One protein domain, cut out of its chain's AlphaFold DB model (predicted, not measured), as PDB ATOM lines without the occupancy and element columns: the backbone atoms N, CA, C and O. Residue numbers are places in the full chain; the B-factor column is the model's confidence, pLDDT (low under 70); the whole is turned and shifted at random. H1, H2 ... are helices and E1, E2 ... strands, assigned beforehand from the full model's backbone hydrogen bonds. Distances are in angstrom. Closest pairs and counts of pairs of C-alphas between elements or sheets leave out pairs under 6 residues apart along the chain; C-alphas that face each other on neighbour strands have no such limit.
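Overview. This is residues 5 to 112 of the 117 residues of an uncharacterized protein of Desulfosarcina ovata subsp. ovata (UniProt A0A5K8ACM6). An elongated domain has a twisted three-stranded sheet, E1 E2 E3, at one end, with the long helix H5 packed along one face of it. The last part of H5 reaches H1, in a loosely joined helical half where H4 crosses H1, and H2 and the very short H3 lie toward the far end. The printed part has 108 residues, with five named helices and three named strands in the order H1 H2 H3 H4 E1 E2 E3 H5; the class is mixed, helices and strands, and the sheet, in the order E1 E2 E3, is antiparallel. The whole is only just compact, close to loose, with a radius of gyration of the C-alphas of 15.4 A and spans of 52 by 31 by 18 A.

Along the chain. Strand E1 is residues 67 to 73, 18.8 A long, from C-alpha 67 at (-152.214, -28.922, -105.349). E2 is residues 76 to 83, 22.1 A. E3 is residues 86 to 93, 20.1 A, and bends by 64 degrees at residue 89. H5, residues 96 to 110, is 21.1 A long and ends with C-alpha 110 at (-159.404, -25.303, -113.006). H1 is residues 5 to 12, from C-alpha 5 at (-153.319, -36.721, -126.694). H2 is residues 16 to 26, 15.7 A; H3 is residues 33 to 36; H4 is residues 41 to 51, 15.2 A.

Arrangement. E1, E2 and E3 form a meander, each strand the antiparallel neighbour of the one before. In the hairpin E1 and E2, N 69 and O 80 are 2.8 A apart; in the hairpin E2 and E3, N 79 and O 91 are 2.9 A apart, both within hydrogen-bond range. H5 is on one face of the sheet, making two layers, at a height of 9.0 A over the sheet. It lies over E2 and runs along the strands, at 10 degrees to E2 on the local plane; the closest C-alphas of these two, Trp 77 and Glu 96, are 6.2 A apart. With residues 104 to 108 alone H5 touches H1, about perpendicular at 82 degrees; their closest C-alphas, Leu 12 and Leu 107, are 5.9 A apart. H1 is the hub. It touches H2 at a steep tilt of 49 degrees, opposite ways, closest at the C-alphas of Ala 10 and Ala 16, 5.2 A. H1 and H4 only just touch, with 3 pairs of C-alphas within 8 A, the closest being Ile 8 and Ile 44 at 6.5 A; they stand about perpendicular at 76 degrees. H4 and H5 are near each other. H3 is close to H2 but not clearly touching it, with the closest C-alphas, Leu 20 and Tyr 33, 7.2 A apart. H2 and H5 are apart. In H1, H2, H4 and H5 every O i to N i+4 pair is within hydrogen-bond range; H3 is too short for such a pair.

Size, cuts and confidence. The two C-alphas farthest apart, those of Ala 28 and Asp 74, are 53.3 A apart. The printed part has no cut. The link from H4 to E1, residues 52 to 66, is long. The mean pLDDT of the printed part is 87.8; residues 28 to 29 and residue 112 are under 70.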
ATOM      1  N   GLU A   5    -153.892 -36.297-127.973       90.81
ATOM      2  CA  GLU A   5    -153.319 -36.721-126.694       90.81
ATOM      3  C   GLU A   5    -152.456 -35.624-126.060       90.81
ATOM      4  O   GLU A   5    -152.642 -35.320-124.884       90.81
ATOM      5  N   ASP A   6    -151.596 -34.954-126.838       90.25
ATOM      6  CA  ASP A   6    -150.768 -33.838-126.345       90.25
ATOM      7  C   ASP A   6    -151.631 -32.691-125.805       90.25
ATOM      8  O   ASP A   6    -151.322 -32.084-124.775       90.25
ATOM      9  N   LYS A   7    -152.731 -32.389-126.502       90.06
ATOM     10  CA  LYS A   7    -153.675 -31.351-126.086       90.06
ATOM     11  C   LYS A   7    -154.404 -31.757-124.796       90.06
ATOM     12  O   LYS A   7    -154.506 -30.939-123.884       90.06
ATOM     13  N   ILE A   8    -154.881 -33.002-124.683       90.38
ATOM     14  CA  ILE A   8    -155.523 -33.518-123.456       90.38
ATOM     15  C   ILE A   8    -154.537 -33.496-122.284       90.38
ATOM     16  O   ILE A   8    -154.895 -33.057-121.191       90.38
ATOM     17  N   PHE A   9    -153.292 -33.914-122.505       91.50
ATOM     18  CA  PHE A   9    -152.244 -33.869-121.490       91.50
ATOM     19  C   PHE A   9    -152.029 -32.441-120.984       91.50
ATOM     20  O   PHE A   9    -152.169 -32.197-119.786       91.50
ATOM     21  N   ALA A  10    -151.789 -31.487-121.891       89.75
ATOM     22  CA  ALA A  10    -151.588 -30.081-121.541       89.75
ATOM     23  C   ALA A  10    -152.782 -29.491-120.773       89.75
ATOM     24  O   ALA A  10    -152.592 -28.698-119.847       89.75
ATOM     25  N   LEU A  11    -154.007 -29.895-121.125       89.06
ATOM     26  CA  LEU A  11    -155.221 -29.499-120.417       89.06
ATOM     27  C   LEU A  11    -155.227 -30.007-118.970       89.06
ATOM     28  O   LEU A  11    -155.425 -29.222-118.042       89.06
ATOM     29  N   LEU A  12    -154.982 -31.304-118.767       89.56
ATOM     30  CA  LEU A  12    -155.014 -31.935-117.444       89.56
ATOM     31  C   LEU A  12    -153.900 -31.429-116.521       89.56
ATOM     32  O   LEU A  12    -154.108 -31.332-115.311       89.56
ATOM     33  N   THR A  13    -152.731 -31.091-117.063       88.88
ATOM     34  CA  THR A  13    -151.585 -30.581-116.294       88.88
ATOM     35  C   THR A  13    -151.644 -29.073-116.034       88.88
ATOM     36  O   THR A  13    -150.733 -28.531-115.420       88.88
ATOM     37  N   GLY A  14    -152.686 -28.372-116.495       84.81
ATOM     38  CA  GLY A  14    -152.815 -26.921-116.310       84.81
ATOM     39  C   GLY A  14    -151.928 -26.081-117.238       84.81
ATOM     40  O   GLY A  14    -151.765 -24.888-117.011       84.81
ATOM     41  N   HIS A  15    -151.398 -26.674-118.311       87.12
ATOM     42  CA  HIS A  15    -150.571 -26.012-119.331       87.12
ATOM     43  C   HIS A  15    -151.374 -25.598-120.573       87.12
ATOM     44  O   HIS A  15    -150.815 -25.330-121.640       87.12
ATOM     45  N   ALA A  16    -152.701 -25.529-120.450       84.81
ATOM     46  CA  ALA A  16    -153.584 -25.267-121.576       84.81
ATOM     47  C   ALA A  16    -153.326 -23.901-122.240       84.81
ATOM     48  O   ALA A  16    -153.354 -23.790-123.470       84.81
ATOM     49  N   GLY A  17    -153.046 -22.876-121.426       83.62
ATOM     50  CA  GLY A  17    -152.717 -21.525-121.888       83.62
ATOM     51  C   GLY A  17    -151.337 -21.432-122.543       83.62
ATOM     52  O   GLY A  17    -151.177 -20.741-123.546       83.62
ATOM     53  N   ASP A  18    -150.352 -22.186-122.047       86.56
ATOM     54  CA  ASP A  18    -149.014 -22.238-122.649       86.56
ATOM     55  C   ASP A  18    -149.069 -22.828-124.062       86.56
ATOM     56  O   ASP A  18    -148.414 -22.330-124.982       86.56
ATOM     57  N   LEU A  19    -149.877 -23.877-124.250       86.12
ATOM     58  CA  LEU A  19    -150.101 -24.491-125.557       86.12
ATOM     59  C   LEU A  19    -150.786 -23.519-126.528       86.12
ATOM     60  O   LEU A  19    -150.351 -23.393-127.675       86.12
ATOM     61  N   LEU A  20    -151.806 -22.796-126.056       83.50
ATOM     62  CA  LEU A  20    -152.496 -21.755-126.821       83.50
ATOM     63  C   LEU A  20    -151.522 -20.657-127.275       83.50
ATOM     64  O   LEU A  20    -151.445 -20.361-128.468       83.50
ATOM     65  N   ASN A  21    -150.717 -20.124-126.355       85.00
ATOM     66  CA  ASN A  21    -149.726 -19.087-126.653       85.00
ATOM     67  C   ASN A  21    -148.687 -19.561-127.679       85.00
ATOM     68  O   ASN A  21    -148.344 -18.825-128.603       85.00
ATOM     69  N   LYS A  22    -148.205 -20.806-127.566       86.75
ATOM     70  CA  LYS A  22    -147.270 -21.383-128.546       86.75
ATOM     71  C   LYS A  22    -147.894 -21.488-129.935       86.75
ATOM     72  O   LYS A  22    -147.225 -21.177-130.917       86.75
ATOM     73  N   LEU A  23    -149.151 -21.915-130.029       83.56
ATOM     74  CA  LEU A  23    -149.846 -22.054-131.309       83.56
ATOM     75  C   LEU A  23    -150.138 -20.702-131.966       83.56
ATOM     76  O   LEU A  23    -149.956 -20.582-133.177       83.56
ATOM     77  N   GLN A  24    -150.492 -19.684-131.179       83.62
ATOM     78  CA  GLN A  24    -150.629 -18.299-131.646       83.62
ATOM     79  C   GLN A  24    -149.285 -17.664-132.041       83.62
ATOM     80  O   GLN A  24    -149.234 -16.830-132.932       83.62
ATOM     81  N   ALA A  25    -148.174 -18.036-131.404       81.94
ATOM     82  CA  ALA A  25    -146.856 -17.531-131.797       81.94
ATOM     83  C   ALA A  25    -146.352 -18.165-133.106       81.94
ATOM     84  O   ALA A  25    -145.615 -17.537-133.863       81.94
ATOM     85  N   GLN A  26    -146.730 -19.421-133.369       82.06
ATOM     86  CA  GLN A  26    -146.327 -20.159-134.572       82.06
ATOM     87  C   GLN A  26    -147.170 -19.817-135.801       82.06
ATOM     88  O   GLN A  26    -146.713 -19.998-136.928       82.06
ATOM     89  N   ASN A  27    -148.387 -19.326-135.594       72.94
ATOM     90  CA  ASN A  27    -149.344 -19.027-136.647       72.94
ATOM     91  C   ASN A  27    -149.826 -17.591-136.448       72.94
ATOM     92  O   ASN A  27    -150.308 -17.271-135.373       72.94
ATOM     93  N   ALA A  28    -149.770 -16.734-137.467       61.50
ATOM     94  CA  ALA A  28    -150.198 -15.328-137.375       61.50
ATOM     95  C   ALA A  28    -151.724 -15.126-137.173       61.50
ATOM     96  O   ALA A  28    -152.266 -14.060-137.461       61.50
ATOM     97  N   THR A  29    -152.424 -16.158-136.705       69.44
ATOM     98  CA  THR A  29    -153.863 -16.226-136.487       69.44
ATOM     99  C   THR A  29    -154.148 -16.285-134.991       69.44
ATOM    100  O   THR A  29    -153.522 -17.044-134.252       69.44
ATOM    101  N   ALA A  30    -155.134 -15.513-134.538       74.69
ATOM    102  CA  ALA A  30    -155.647 -15.647-133.182       74.69
ATOM    103  C   ALA A  30    -156.411 -16.975-133.058       74.69
ATOM    104  O   ALA A  30    -157.376 -17.198-133.783       74.69
ATOM    105  N   TYR A  31    -155.975 -17.837-132.141       78.19
ATOM    106  CA  TYR A  31    -156.699 -19.047-131.750       78.19
ATOM    107  C   TYR A  31    -157.491 -18.787-130.474       78.19
ATOM    108  O   TYR A  31    -157.011 -18.098-129.572       78.19
ATOM    109  N   SER A  32    -158.671 -19.379-130.372       79.56
ATOM    110  CA  SER A  32    -159.415 -19.553-129.127       79.56
ATOM    111  C   SER A  32    -159.203 -20.962-128.557       79.56
ATOM    112  O   SER A  32    -158.683 -21.853-129.232       79.56
ATOM    113  N   TYR A  33    -159.631 -21.195-127.312       76.62
ATOM    114  CA  TYR A  33    -159.624 -22.541-126.725       76.62
ATOM    115  C   TYR A  33    -160.448 -23.534-127.562       76.62
ATOM    116  O   TYR A  33    -159.979 -24.641-127.817       76.62
ATOM    117  N   SER A  34    -161.617 -23.131-128.068       78.00
ATOM    118  CA  SER A  34    -162.459 -23.975-128.930       78.00
ATOM    119  C   SER A  34    -161.820 -24.338-130.273       78.00
ATOM    120  O   SER A  34    -162.177 -25.363-130.843       78.00
ATOM    121  N   ASP A  35    -160.864 -23.545-130.769       78.00
ATOM    122  CA  ASP A  35    -160.154 -23.850-132.021       78.00
ATOM    123  C   ASP A  35    -159.057 -24.911-131.833       78.00
ATOM    124  O   ASP A  35    -158.640 -25.564-132.789       78.00
ATOM    125  N   ILE A  36    -158.548 -25.064-130.606       78.19
ATOM    126  CA  ILE A  36    -157.424 -25.955-130.285       78.19
ATOM    127  C   ILE A  36    -157.915 -27.254-129.665       78.19
ATOM    128  O   ILE A  36    -157.412 -28.324-130.007       78.19
ATOM    129  N   TYR A  37    -158.869 -27.162-128.748       79.38
ATOM    130  CA  TYR A  37    -159.407 -28.288-128.001       79.38
ATOM    131  C   TYR A  37    -160.699 -28.758-128.674       79.38
ATOM    132  O   TYR A  37    -161.802 -28.412-128.267       79.38
ATOM    133  N   ASP A  38    -160.532 -29.543-129.735       78.88
ATOM    134  CA  ASP A  38    -161.587 -30.084-130.600       78.88
ATOM    135  C   ASP A  38    -162.139 -31.444-130.131       78.88
ATOM    136  O   ASP A  38    -162.872 -32.117-130.857       78.88
ATOM    137  N   PHE A  39    -161.809 -31.849-128.906       83.00
ATOM    138  CA  PHE A  39    -162.211 -33.120-128.313       83.00
ATOM    139  C   PHE A  39    -163.311 -32.956-127.258       83.00
ATOM    140  O   PHE A  39    -163.504 -31.898-126.659       83.00
ATOM    141  N   LYS A  40    -164.041 -34.040-127.011       85.69
ATOM    142  CA  LYS A  40    -165.148 -34.130-126.055       85.69
ATOM    143  C   LYS A  40    -164.701 -34.818-124.771       85.69
ATOM    144  O   LYS A  40    -163.668 -35.480-124.714       85.69
ATOM    145  N   ARG A  41    -165.558 -34.764-123.746       85.38
ATOM    146  CA  ARG A  41    -165.342 -35.485-122.482       85.38
ATOM    147  C   ARG A  41    -165.023 -36.973-122.677       85.38
ATOM    148  O   ARG A  41    -164.142 -37.496-122.008       85.38
ATOM    149  N   LYS A  42    -165.675 -37.625-123.645       88.50
ATOM    150  CA  LYS A  42    -165.430 -39.036-123.974       88.50
ATOM    151  C   LYS A  42    -163.978 -39.310-124.390       88.50
ATOM    152  O   LYS A  42    -163.442 -40.341-124.006       88.50
ATOM    153  N   ASP A  43    -163.353 -38.396-125.129       90.88
ATOM    154  CA  ASP A  43    -161.970 -38.556-125.591       90.88
ATOM    155  C   ASP A  43    -160.986 -38.432-124.416       90.88
ATOM    156  O   ASP A  43    -160.000 -39.161-124.345       90.88
ATOM    157  N   ILE A  44    -161.294 -37.570-123.437       90.25
ATOM    158  CA  ILE A  44    -160.544 -37.472-122.174       90.25
ATOM    159  C   ILE A  44    -160.700 -38.760-121.357       90.25
ATOM    160  O   ILE A  44    -159.715 -39.289-120.843       90.25
ATOM    161  N   ASP A  45    -161.922 -39.282-121.234       89.56
ATOM    162  CA  ASP A  45    -162.177 -40.516-120.488       89.56
ATOM    163  C   ASP A  45    -161.464 -41.719-121.144       89.56
ATOM    164  O   ASP A  45    -160.903 -42.569-120.448       89.56
ATOM    165  N   GLU A  46    -161.433 -41.781-122.479       92.56
ATOM    166  CA  GLU A  46    -160.689 -42.792-123.240       92.56
ATOM    167  C   GLU A  46    -159.175 -42.640-123.063       92.56
ATOM    168  O   GLU A  46    -158.499 -43.623-122.748       92.56
ATOM    169  N   TYR A  47    -158.660 -41.412-123.148       93.56
ATOM    170  CA  TYR A  47    -157.264 -41.106-122.849       93.56
ATOM    171  C   TYR A  47    -156.872 -41.590-121.447       93.56
ATOM    172  O   TYR A  47    -155.864 -42.275-121.296       93.56
ATOM    173  N   ILE A  48    -157.678 -41.302-120.419       92.19
ATOM    174  CA  ILE A  48    -157.403 -41.717-119.033       92.19
ATOM    175  C   ILE A  48    -157.483 -43.233-118.882       92.19
ATOM    176  O   ILE A  48    -156.707 -43.817-118.129       92.19
ATOM    177  N   LYS A  49    -158.402 -43.893-119.583       90.31
ATOM    178  CA  LYS A  49    -158.515 -45.353-119.536       90.31
ATOM    179  C   LYS A  49    -157.261 -46.043-120.080       90.31
ATOM    180  O   LYS A  49    -156.896 -47.100-119.572       90.31
ATOM    181  N   ILE A  50    -156.633 -45.466-121.104       92.69
ATOM    182  CA  ILE A  50    -155.434 -46.017-121.749       92.69
ATOM    183  C   ILE A  50    -154.165 -45.607-120.991       92.69
ATOM    184  O   ILE A  50    -153.325 -46.455-120.696       92.69
ATOM    185  N   ASN A  51    -154.041 -44.324-120.650       92.06
ATOM    186  CA  ASN A  51    -152.799 -43.712-120.167       92.06
ATOM    187  C   ASN A  51    -152.782 -43.442-118.653       92.06
ATOM    188  O   ASN A  51    -151.723 -43.213-118.066       92.06
ATOM    189  N   GLY A  52    -153.944 -43.456-118.001       90.12
ATOM    190  CA  GLY A  52    -154.126 -42.960-116.639       90.12
ATOM    191  C   GLY A  52    -154.172 -41.428-116.555       90.12
ATOM    192  O   GLY A  52    -154.024 -40.710-117.543       90.12
ATOM    193  N   ILE A  53    -154.381 -40.910-115.338       90.69
ATOM    194  CA  ILE A  53    -154.209 -39.476-115.061       90.69
ATOM    195  C   ILE A  53    -152.702 -39.192-114.943       90.69
ATOM    196  O   ILE A  53    -152.036 -39.900-114.174       90.69
ATOM    197  N   PRO A  54    -152.162 -38.153-115.610       91.00
ATOM    198  CA  PRO A  54    -150.764 -37.772-115.444       91.00
ATOM    199  C   PRO A  54    -150.407 -37.550-113.968       91.00
ATOM    200  O   PRO A  54    -151.128 -36.875-113.230       91.00
ATOM    201  N   ASN A  55    -149.283 -38.117-113.520       87.81
ATOM    202  CA  ASN A  55    -148.871 -38.054-112.108       87.81
ATOM    203  C   ASN A  55    -148.576 -36.621-111.630       87.81
ATOM    204  O   ASN A  55    -148.542 -36.366-110.434       87.81
ATOM    205  N   GLU A  56    -148.349 -35.693-112.553       87.25
ATOM    206  CA  GLU A  56    -148.079 -34.281-112.272       87.25
ATOM    207  C   GLU A  56    -149.344 -33.534-111.827       87.25
ATOM    208  O   GLU A  56    -149.267 -32.547-111.099       87.25
ATOM    209  N   CYS A  57    -150.520 -34.040-112.208       87.44
ATOM    210  CA  CYS A  57    -151.803 -33.410-111.917       87.44
ATOM    211  C   CYS A  57    -152.230 -33.563-110.455       87.44
ATOM    212  O   CYS A  57    -153.088 -32.812-109.992       87.44
ATOM    213  N   TYR A  58    -151.709 -34.561-109.734       90.31
ATOM    214  CA  TYR A  58    -152.178 -34.888-108.391       90.31
ATOM    215  C   TYR A  58    -151.135 -35.610-107.541       90.31
ATOM    216  O   TYR A  58    -150.191 -36.228-108.024       90.31
ATOM    217  N   LYS A  59    -151.350 -35.592-106.229       91.69
ATOM    218  CA  LYS A  59    -150.530 -36.301-105.248       91.69
ATOM    219  C   LYS A  59    -151.272 -37.509-104.696       91.69
ATOM    220  O   LYS A  59    -152.437 -37.414-104.312       91.69
ATOM    221  N   LYS A  60    -150.563 -38.638-104.626       89.94
ATOM    222  CA  LYS A  60    -151.072 -39.918-104.096       89.94
ATOM    223  C   LYS A  60    -150.977 -40.027-102.576       89.94
ATOM    224  O   LYS A  60    -151.653 -40.853-101.972       89.94
ATOM    225  N   SER A  61    -150.140 -39.197-101.960       87.69
ATOM    226  CA  SER A  61    -149.919 -39.164-100.518       87.69
ATOM    227  C   SER A  61    -150.158 -37.757 -99.970       87.69
ATOM    228  O   SER A  61    -149.821 -36.781-100.647       87.69
ATOM    229  N   PRO A  62    -150.722 -37.622 -98.756       84.50
ATOM    230  CA  PRO A  62    -150.850 -36.331 -98.090       84.50
ATOM    231  C   PRO A  62    -149.485 -35.651 -97.918       84.50
ATOM    232  O   PRO A  62    -148.497 -36.291 -97.564       84.50
ATOM    233  N   SER A  63    -149.421 -34.341 -98.153       85.75
ATOM    234  CA  SER A  63    -148.222 -33.526 -97.928       85.75
ATOM    235  C   SER A  63    -148.625 -32.084 -97.615       85.75
ATOM    236  O   SER A  63    -149.781 -31.728 -97.804       85.75
ATOM    237  N   LEU A  64    -147.690 -31.233 -97.185       84.81
ATOM    238  CA  LEU A  64    -147.954 -29.800 -96.947       84.81
ATOM    239  C   LEU A  64    -147.922 -28.947 -98.229       84.81
ATOM    240  O   LEU A  64    -148.150 -27.745 -98.190       84.81
ATOM    241  N   LYS A  65    -147.614 -29.549 -99.380       89.56
ATOM    242  CA  LYS A  65    -147.475 -28.819-100.642       89.56
ATOM    243  C   LYS A  65    -148.839 -28.544-101.275       89.56
ATOM    244  O   LYS A  65    -149.684 -29.439-101.303       89.56
ATOM    245  N   ASP A  66    -148.994 -27.401-101.919       91.19
ATOM    246  CA  ASP A  66    -150.232 -27.045-102.620       91.19
ATOM    247  C   ASP A  66    -150.514 -27.961-103.825       91.19
ATOM    248  O   ASP A  66    -149.588 -28.531-104.414       91.19
ATOM    249  N   GLY A  67    -151.785 -28.155-104.175       91.50
ATOM    250  CA  GLY A  67    -152.214 -28.922-105.349       91.50
ATOM    251  C   GLY A  67    -153.349 -29.910-105.082       91.50
ATOM    252  O   GLY A  67    -153.919 -29.959-103.991       91.50
ATOM    253  N   TYR A  68    -153.674 -30.706-106.098       93.56
ATOM    254  CA  TYR A  68    -154.707 -31.737-106.016       93.56
ATOM    255  C   TYR A  68    -154.178 -33.033-105.407       93.56
ATOM    256  O   TYR A  68    -153.023 -33.413-105.599       93.56
ATOM    257  N   TYR A  69    -155.049 -33.731-104.693       94.50
ATOM    258  CA  TYR A  69    -154.757 -34.987-104.021       94.50
ATOM    259  C   TYR A  69    -155.802 -36.034-104.391       94.50
ATOM    260  O   TYR A  69    -156.995 -35.737-104.413       94.50
ATOM    261  N   LEU A  70    -155.342 -37.257-104.643       94.88
ATOM    262  CA  LEU A  70    -156.145 -38.473-104.771       94.88
ATOM    263  C   LEU A  70    -155.482 -39.522-103.881       94.88
ATOM    264  O   LEU A  70    -154.517 -40.171-104.277       94.88
ATOM    265  N   VAL A  71    -155.964 -39.624-102.648       94.38
ATOM    266  CA  VAL A  71    -155.361 -40.451-101.597       94.38
ATOM    267  C   VAL A  71    -156.264 -41.645-101.329       94.38
ATOM    268  O   VAL A  71    -157.477 -41.484-101.212       94.38
ATOM    269  N   SER A  72    -155.676 -42.830-101.206       92.31
ATOM    270  CA  SER A  72    -156.380 -44.045-100.796       92.31
ATOM    271  C   SER A  72    -156.003 -44.402 -99.362       92.31
ATOM    272  O   SER A  72    -154.832 -44.334 -98.996       92.31
ATOM    273  N   ASP A  73    -156.992 -44.766 -98.555       88.62
ATOM    274  CA  ASP A  73    -156.827 -45.237 -97.178       88.62
ATOM    275  C   ASP A  73    -157.782 -46.413 -96.967       88.62
ATOM    276  O   ASP A  73    -158.988 -46.166 -96.947       88.62
ATOM    277  N   ASP A  74    -157.232 -47.640 -96.912       76.06
ATOM    278  CA  ASP A  74    -157.758 -49.022 -96.743       76.06
ATOM    279  C   ASP A  74    -159.162 -49.399 -97.278       76.06
ATOM    280  O   ASP A  74    -159.403 -50.562 -97.603       76.06
ATOM    281  N   LYS A  75    -160.119 -48.470 -97.369       83.31
ATOM    282  CA  LYS A  75    -161.502 -48.625 -97.857       83.31
ATOM    283  C   LYS A  75    -162.104 -47.359 -98.497       83.31
ATOM    284  O   LYS A  75    -163.274 -47.387 -98.894       83.31
ATOM    285  N   LYS A  76    -161.376 -46.239 -98.570       93.88
ATOM    286  CA  LYS A  76    -161.876 -44.957 -99.100       93.88
ATOM    287  C   LYS A  76    -160.842 -44.262 -99.981       93.88
ATOM    288  O   LYS A  76    -159.647 -44.317 -99.726       93.88
ATOM    289  N   TRP A  77    -161.351 -43.556-100.979       95.81
ATOM    290  CA  TRP A  77    -160.610 -42.637-101.826       95.81
ATOM    291  C   TRP A  77    -161.005 -41.210-101.474       95.81
ATOM    292  O   TRP A  77    -162.185 -40.868-101.549       95.81
ATOM    293  N   SER A  78    -160.038 -40.387-101.099       95.00
ATOM    294  CA  SER A  78    -160.218 -38.977-100.769       95.00
ATOM    295  C   SER A  78    -159.653 -38.112-101.888       95.00
ATOM    296  O   SER A  78    -158.497 -38.272-102.276       95.00
ATOM    297  N   VAL A  79    -160.467 -37.183-102.384       96.38
ATOM    298  CA  VAL A  79    -160.077 -36.190-103.390       96.38
ATOM    299  C   VAL A  79    -160.249 -34.807-102.803       96.38
ATOM    300  O   VAL A  79    -161.328 -34.495-102.304       96.38
ATOM    301  N   TYR A  80    -159.208 -33.986-102.858       94.44
ATOM    302  CA  TYR A  80    -159.248 -32.606-102.381       94.44
ATOM    303  C   TYR A  80    -158.196 -31.752-103.087       94.44
ATOM    304  O   TYR A  80    -157.193 -32.263-103.586       94.44
ATOM    305  N   TYR A  81    -158.419 -30.442-103.107       92.94
ATOM    306  CA  TYR A  81    -157.375 -29.459-103.390       92.94
ATOM    307  C   TYR A  81    -156.825 -28.942-102.063       92.94
ATOM    308  O   TYR A  81    -157.586 -28.764-101.114       92.94
ATOM    309  N   GLN A  82    -155.521 -28.714-101.978       93.50
ATOM    310  CA  GLN A  82    -154.898 -28.098-100.815       93.50
ATOM    311  C   GLN A  82    -154.145 -26.844-101.233       93.50
ATOM    312  O   GLN A  82    -153.377 -26.883-102.189       93.50
ATOM    313  N   GLU A  83    -154.315 -25.772-100.471       92.19
ATOM    314  CA  GLU A  83    -153.536 -24.546-100.609       92.19
ATOM    315  C   GLU A  83    -153.258 -23.967 -99.227       92.19
ATOM    316  O   GLU A  83    -154.168 -23.865 -98.401       92.19
ATOM    317  N   ARG A  84    -151.997 -23.616 -98.943       91.31
ATOM    318  CA  ARG A  84    -151.574 -23.052 -97.647       91.31
ATOM    319  C   ARG A  84    -152.024 -23.913 -96.457       91.31
ATOM    320  O   ARG A  84    -152.445 -23.395 -95.426       91.31
ATOM    321  N   ASN A  85    -151.934 -25.237 -96.611       87.69
ATOM    322  CA  ASN A  85    -152.383 -26.258 -95.647       87.69
ATOM    323  C   ASN A  85    -153.897 -26.295 -95.366       87.69
ATOM    324  O   ASN A  85    -154.331 -26.998 -94.454       87.69
ATOM    325  N   ILE A  86    -154.710 -25.589 -96.149       90.81
ATOM    326  CA  ILE A  86    -156.171 -25.631 -96.070       90.81
ATOM    327  C   ILE A  86    -156.683 -26.548 -97.179       90.81
ATOM    328  O   ILE A  86    -156.279 -26.419 -98.334       90.81
ATOM    329  N   LYS A  87    -157.566 -27.489 -96.827       92.69
ATOM    330  CA  LYS A  87    -158.230 -28.372 -97.792       92.69
ATOM    331  C   LYS A  87    -159.520 -27.744 -98.308       92.69
ATOM    332  O   LYS A  87    -160.336 -27.255 -97.532       92.69
ATOM    333  N   PHE A  88    -159.739 -27.858 -99.609       91.56
ATOM    334  CA  PHE A  88    -160.919 -27.382-100.319       91.56
ATOM    335  C   PHE A  88    -161.531 -28.510-101.148       91.56
ATOM    336  O   PHE A  88    -160.823 -29.391-101.642       91.56
ATOM    337  N   ASN A  89    -162.854 -28.452-101.338       88.69
ATOM    338  CA  ASN A  89    -163.612 -29.395-102.171       88.69
ATOM    339  C   ASN A  89    -163.367 -30.877-101.819       88.69
ATOM    340  O   ASN A  89    -163.368 -31.734-102.701       88.69
ATOM    341  N   GLU A  90    -163.148 -31.182-100.535       93.81
ATOM    342  CA  GLU A  90    -162.870 -32.549-100.096       93.81
ATOM    343  C   GLU A  90    -164.094 -33.450-100.306       93.81
ATOM    344  O   GLU A  90    -165.193 -33.177 -99.815       93.81
ATOM    345  N   LYS A  91    -163.900 -34.549-101.038       95.50
ATOM    346  CA  LYS A  91    -164.899 -35.604-101.227       95.50
ATOM    347  C   LYS A  91    -164.291 -36.979-101.031       95.50
ATOM    348  O   LYS A  91    -163.147 -37.232-101.390       95.50
ATOM    349  N   ASN A  92    -165.114 -37.880-100.505       95.56
ATOM    350  CA  ASN A  92    -164.741 -39.260-100.235       95.56
ATOM    351  C   ASN A  92    -165.579 -40.221-101.080       95.56
ATOM    352  O   ASN A  92    -166.796 -40.066-101.200       95.56
ATOM    353  N   PHE A  93    -164.937 -41.248-101.625       95.62
ATOM    354  CA  PHE A  93    -165.546 -42.236-102.506       95.62
ATOM    355  C   PHE A  93    -165.163 -43.650-102.078       95.62
ATOM    356  O   PHE A  93    -164.049 -43.908-101.641       95.62
ATOM    357  N   LYS A  94    -166.088 -44.601-102.246       94.62
ATOM    358  CA  LYS A  94    -165.809 -46.033-102.025       94.62
ATOM    359  C   LYS A  94    -165.135 -46.708-103.224       94.62
ATOM    360  O   LYS A  94    -164.585 -47.790-103.085       94.62
ATOM    361  N   LYS A  95    -165.251 -46.111-104.414       94.06
ATOM    362  CA  LYS A  95    -164.740 -46.654-105.676       94.06
ATOM    363  C   LYS A  95    -163.713 -45.689-106.251       94.06
ATOM    364  O   LYS A  95    -164.036 -44.510-106.383       94.06
ATOM    365  N   GLU A  96    -162.558 -46.215-106.640       92.12
ATOM    366  CA  GLU A  96    -161.466 -45.457-107.259       92.12
ATOM    367  C   GLU A  96    -161.940 -44.675-108.481       92.12
ATOM    368  O   GLU A  96    -161.755 -43.465-108.542       92.12
ATOM    369  N   GLN A  97    -162.671 -45.332-109.389       91.50
ATOM    370  CA  GLN A  97    -163.167 -44.691-110.608       91.50
ATOM    371  C   GLN A  97    -163.972 -43.418-110.318       91.50
ATOM    372  O   GLN A  97    -163.782 -42.406-110.973       91.50
ATOM    373  N   LYS A  98    -164.812 -43.417-109.274       93.94
ATOM    374  CA  LYS A  98    -165.590 -42.220-108.915       93.94
ATOM    375  C   LYS A  98    -164.713 -41.079-108.393       93.94
ATOM    376  O   LYS A  98    -165.065 -39.916-108.564       93.94
ATOM    377  N   ALA A  99    -163.609 -41.412-107.729       94.31
ATOM    378  CA  ALA A  99    -162.638 -40.435-107.262       94.31
ATOM    379  C   ALA A  99    -161.837 -39.852-108.438       94.31
ATOM    380  O   ALA A  99    -161.685 -38.637-108.519       94.31
ATOM    381  N   ILE A 100    -161.421 -40.703-109.380       92.69
ATOM    382  CA  ILE A 100    -160.800 -40.318-110.656       92.69
ATOM    383  C   ILE A 100    -161.727 -39.373-111.432       92.69
ATOM    384  O   ILE A 100    -161.325 -38.253-111.736       92.69
ATOM    385  N   ASP A 101    -162.985 -39.754-111.663       91.94
ATOM    386  CA  ASP A 101    -163.954 -38.936-112.412       91.94
ATOM    387  C   ASP A 101    -164.150 -37.549-111.776       91.94
ATOM    388  O   ASP A 101    -164.282 -36.531-112.468       91.94
ATOM    389  N   TYR A 102    -164.161 -37.501-110.439       93.00
ATOM    390  CA  TYR A 102    -164.280 -36.255-109.693       93.00
ATOM    391  C   TYR A 102    -163.015 -35.394-109.791       93.00
ATOM    392  O   TYR A 102    -163.135 -34.196-110.042       93.00
ATOM    393  N   LEU A 103    -161.824 -35.985-109.654       93.06
ATOM    394  CA  LEU A 103    -160.546 -35.286-109.827       93.06
ATOM    395  C   LEU A 103    -160.435 -34.682-111.229       93.06
ATOM    396  O   LEU A 103    -160.141 -33.498-111.360       93.06
ATOM    397  N   VAL A 104    -160.735 -35.460-112.267       91.31
ATOM    398  CA  VAL A 104    -160.726 -34.993-113.663       91.31
ATOM    399  C   VAL A 104    -161.654 -33.799-113.829       91.31
ATOM    400  O   VAL A 104    -161.267 -32.785-114.395       91.31
ATOM    401  N   SER A 105    -162.852 -33.865-113.252       89.00
ATOM    402  CA  SER A 105    -163.799 -32.749-113.309       89.00
ATOM    403  C   SER A 105    -163.278 -31.489-112.600       89.00
ATOM    404  O   SER A 105    -163.585 -30.381-113.036       89.00
ATOM    405  N   LEU A 106    -162.487 -31.627-111.528       89.50
ATOM    406  CA  LEU A 106    -161.817 -30.491-110.881       89.50
ATOM    407  C   LEU A 106    -160.711 -29.905-111.766       89.50
ATOM    408  O   LEU A 106    -160.666 -28.688-111.926       89.50
ATOM    409  N   LEU A 107    -159.868 -30.749-112.368       89.44
ATOM    410  CA  LEU A 107    -158.786 -30.319-113.263       89.44
ATOM    411  C   LEU A 107    -159.334 -29.567-114.480       89.44
ATOM    412  O   LEU A 107    -158.864 -28.477-114.799       89.44
ATOM    413  N   LEU A 108    -160.390 -30.099-115.102       85.44
ATOM    414  CA  LEU A 108    -161.041 -29.455-116.242       85.44
ATOM    415  C   LEU A 108    -161.616 -28.087-115.860       85.44
ATOM    416  O   LEU A 108    -161.378 -27.110-116.562       85.44
ATOM    417  N   ARG A 109    -162.286 -27.971-114.706       83.50
ATOM    418  CA  ARG A 109    -162.777 -26.670-114.214       83.50
ATOM    419  C   ARG A 109    -161.650 -25.680-113.933       83.50
ATOM    420  O   ARG A 109    -161.794 -24.502-114.238       83.50
ATOM    421  N   ALA A 110    -160.543 -26.145-113.359       82.81
ATOM    422  CA  ALA A 110    -159.404 -25.303-113.006       82.81
ATOM    423  C   ALA A 110    -158.610 -24.817-114.222       82.81
ATOM    424  O   ALA A 110    -157.974 -23.770-114.155       82.81
ATOM    425  N   SER A 111    -158.671 -25.549-115.336       77.69
ATOM    426  CA  SER A 111    -158.028 -25.149-116.588       77.69
ATOM    427  C   SER A 111    -158.636 -23.881-117.210       77.69
ATOM    428  O   SER A 111    -158.030 -23.312-118.115       77.69
ATOM    429  N   CYS A 112    -159.792 -23.409-116.710       69.50
ATOM    430  CA  CYS A 112    -160.446 -22.150-117.092       69.50
ATOM    431  C   CYS A 112    -160.591 -21.953-118.611       69.50
ATOM    432  O   CYS A 112    -160.654 -20.825-119.096       69.50
TER     433      CYS A 112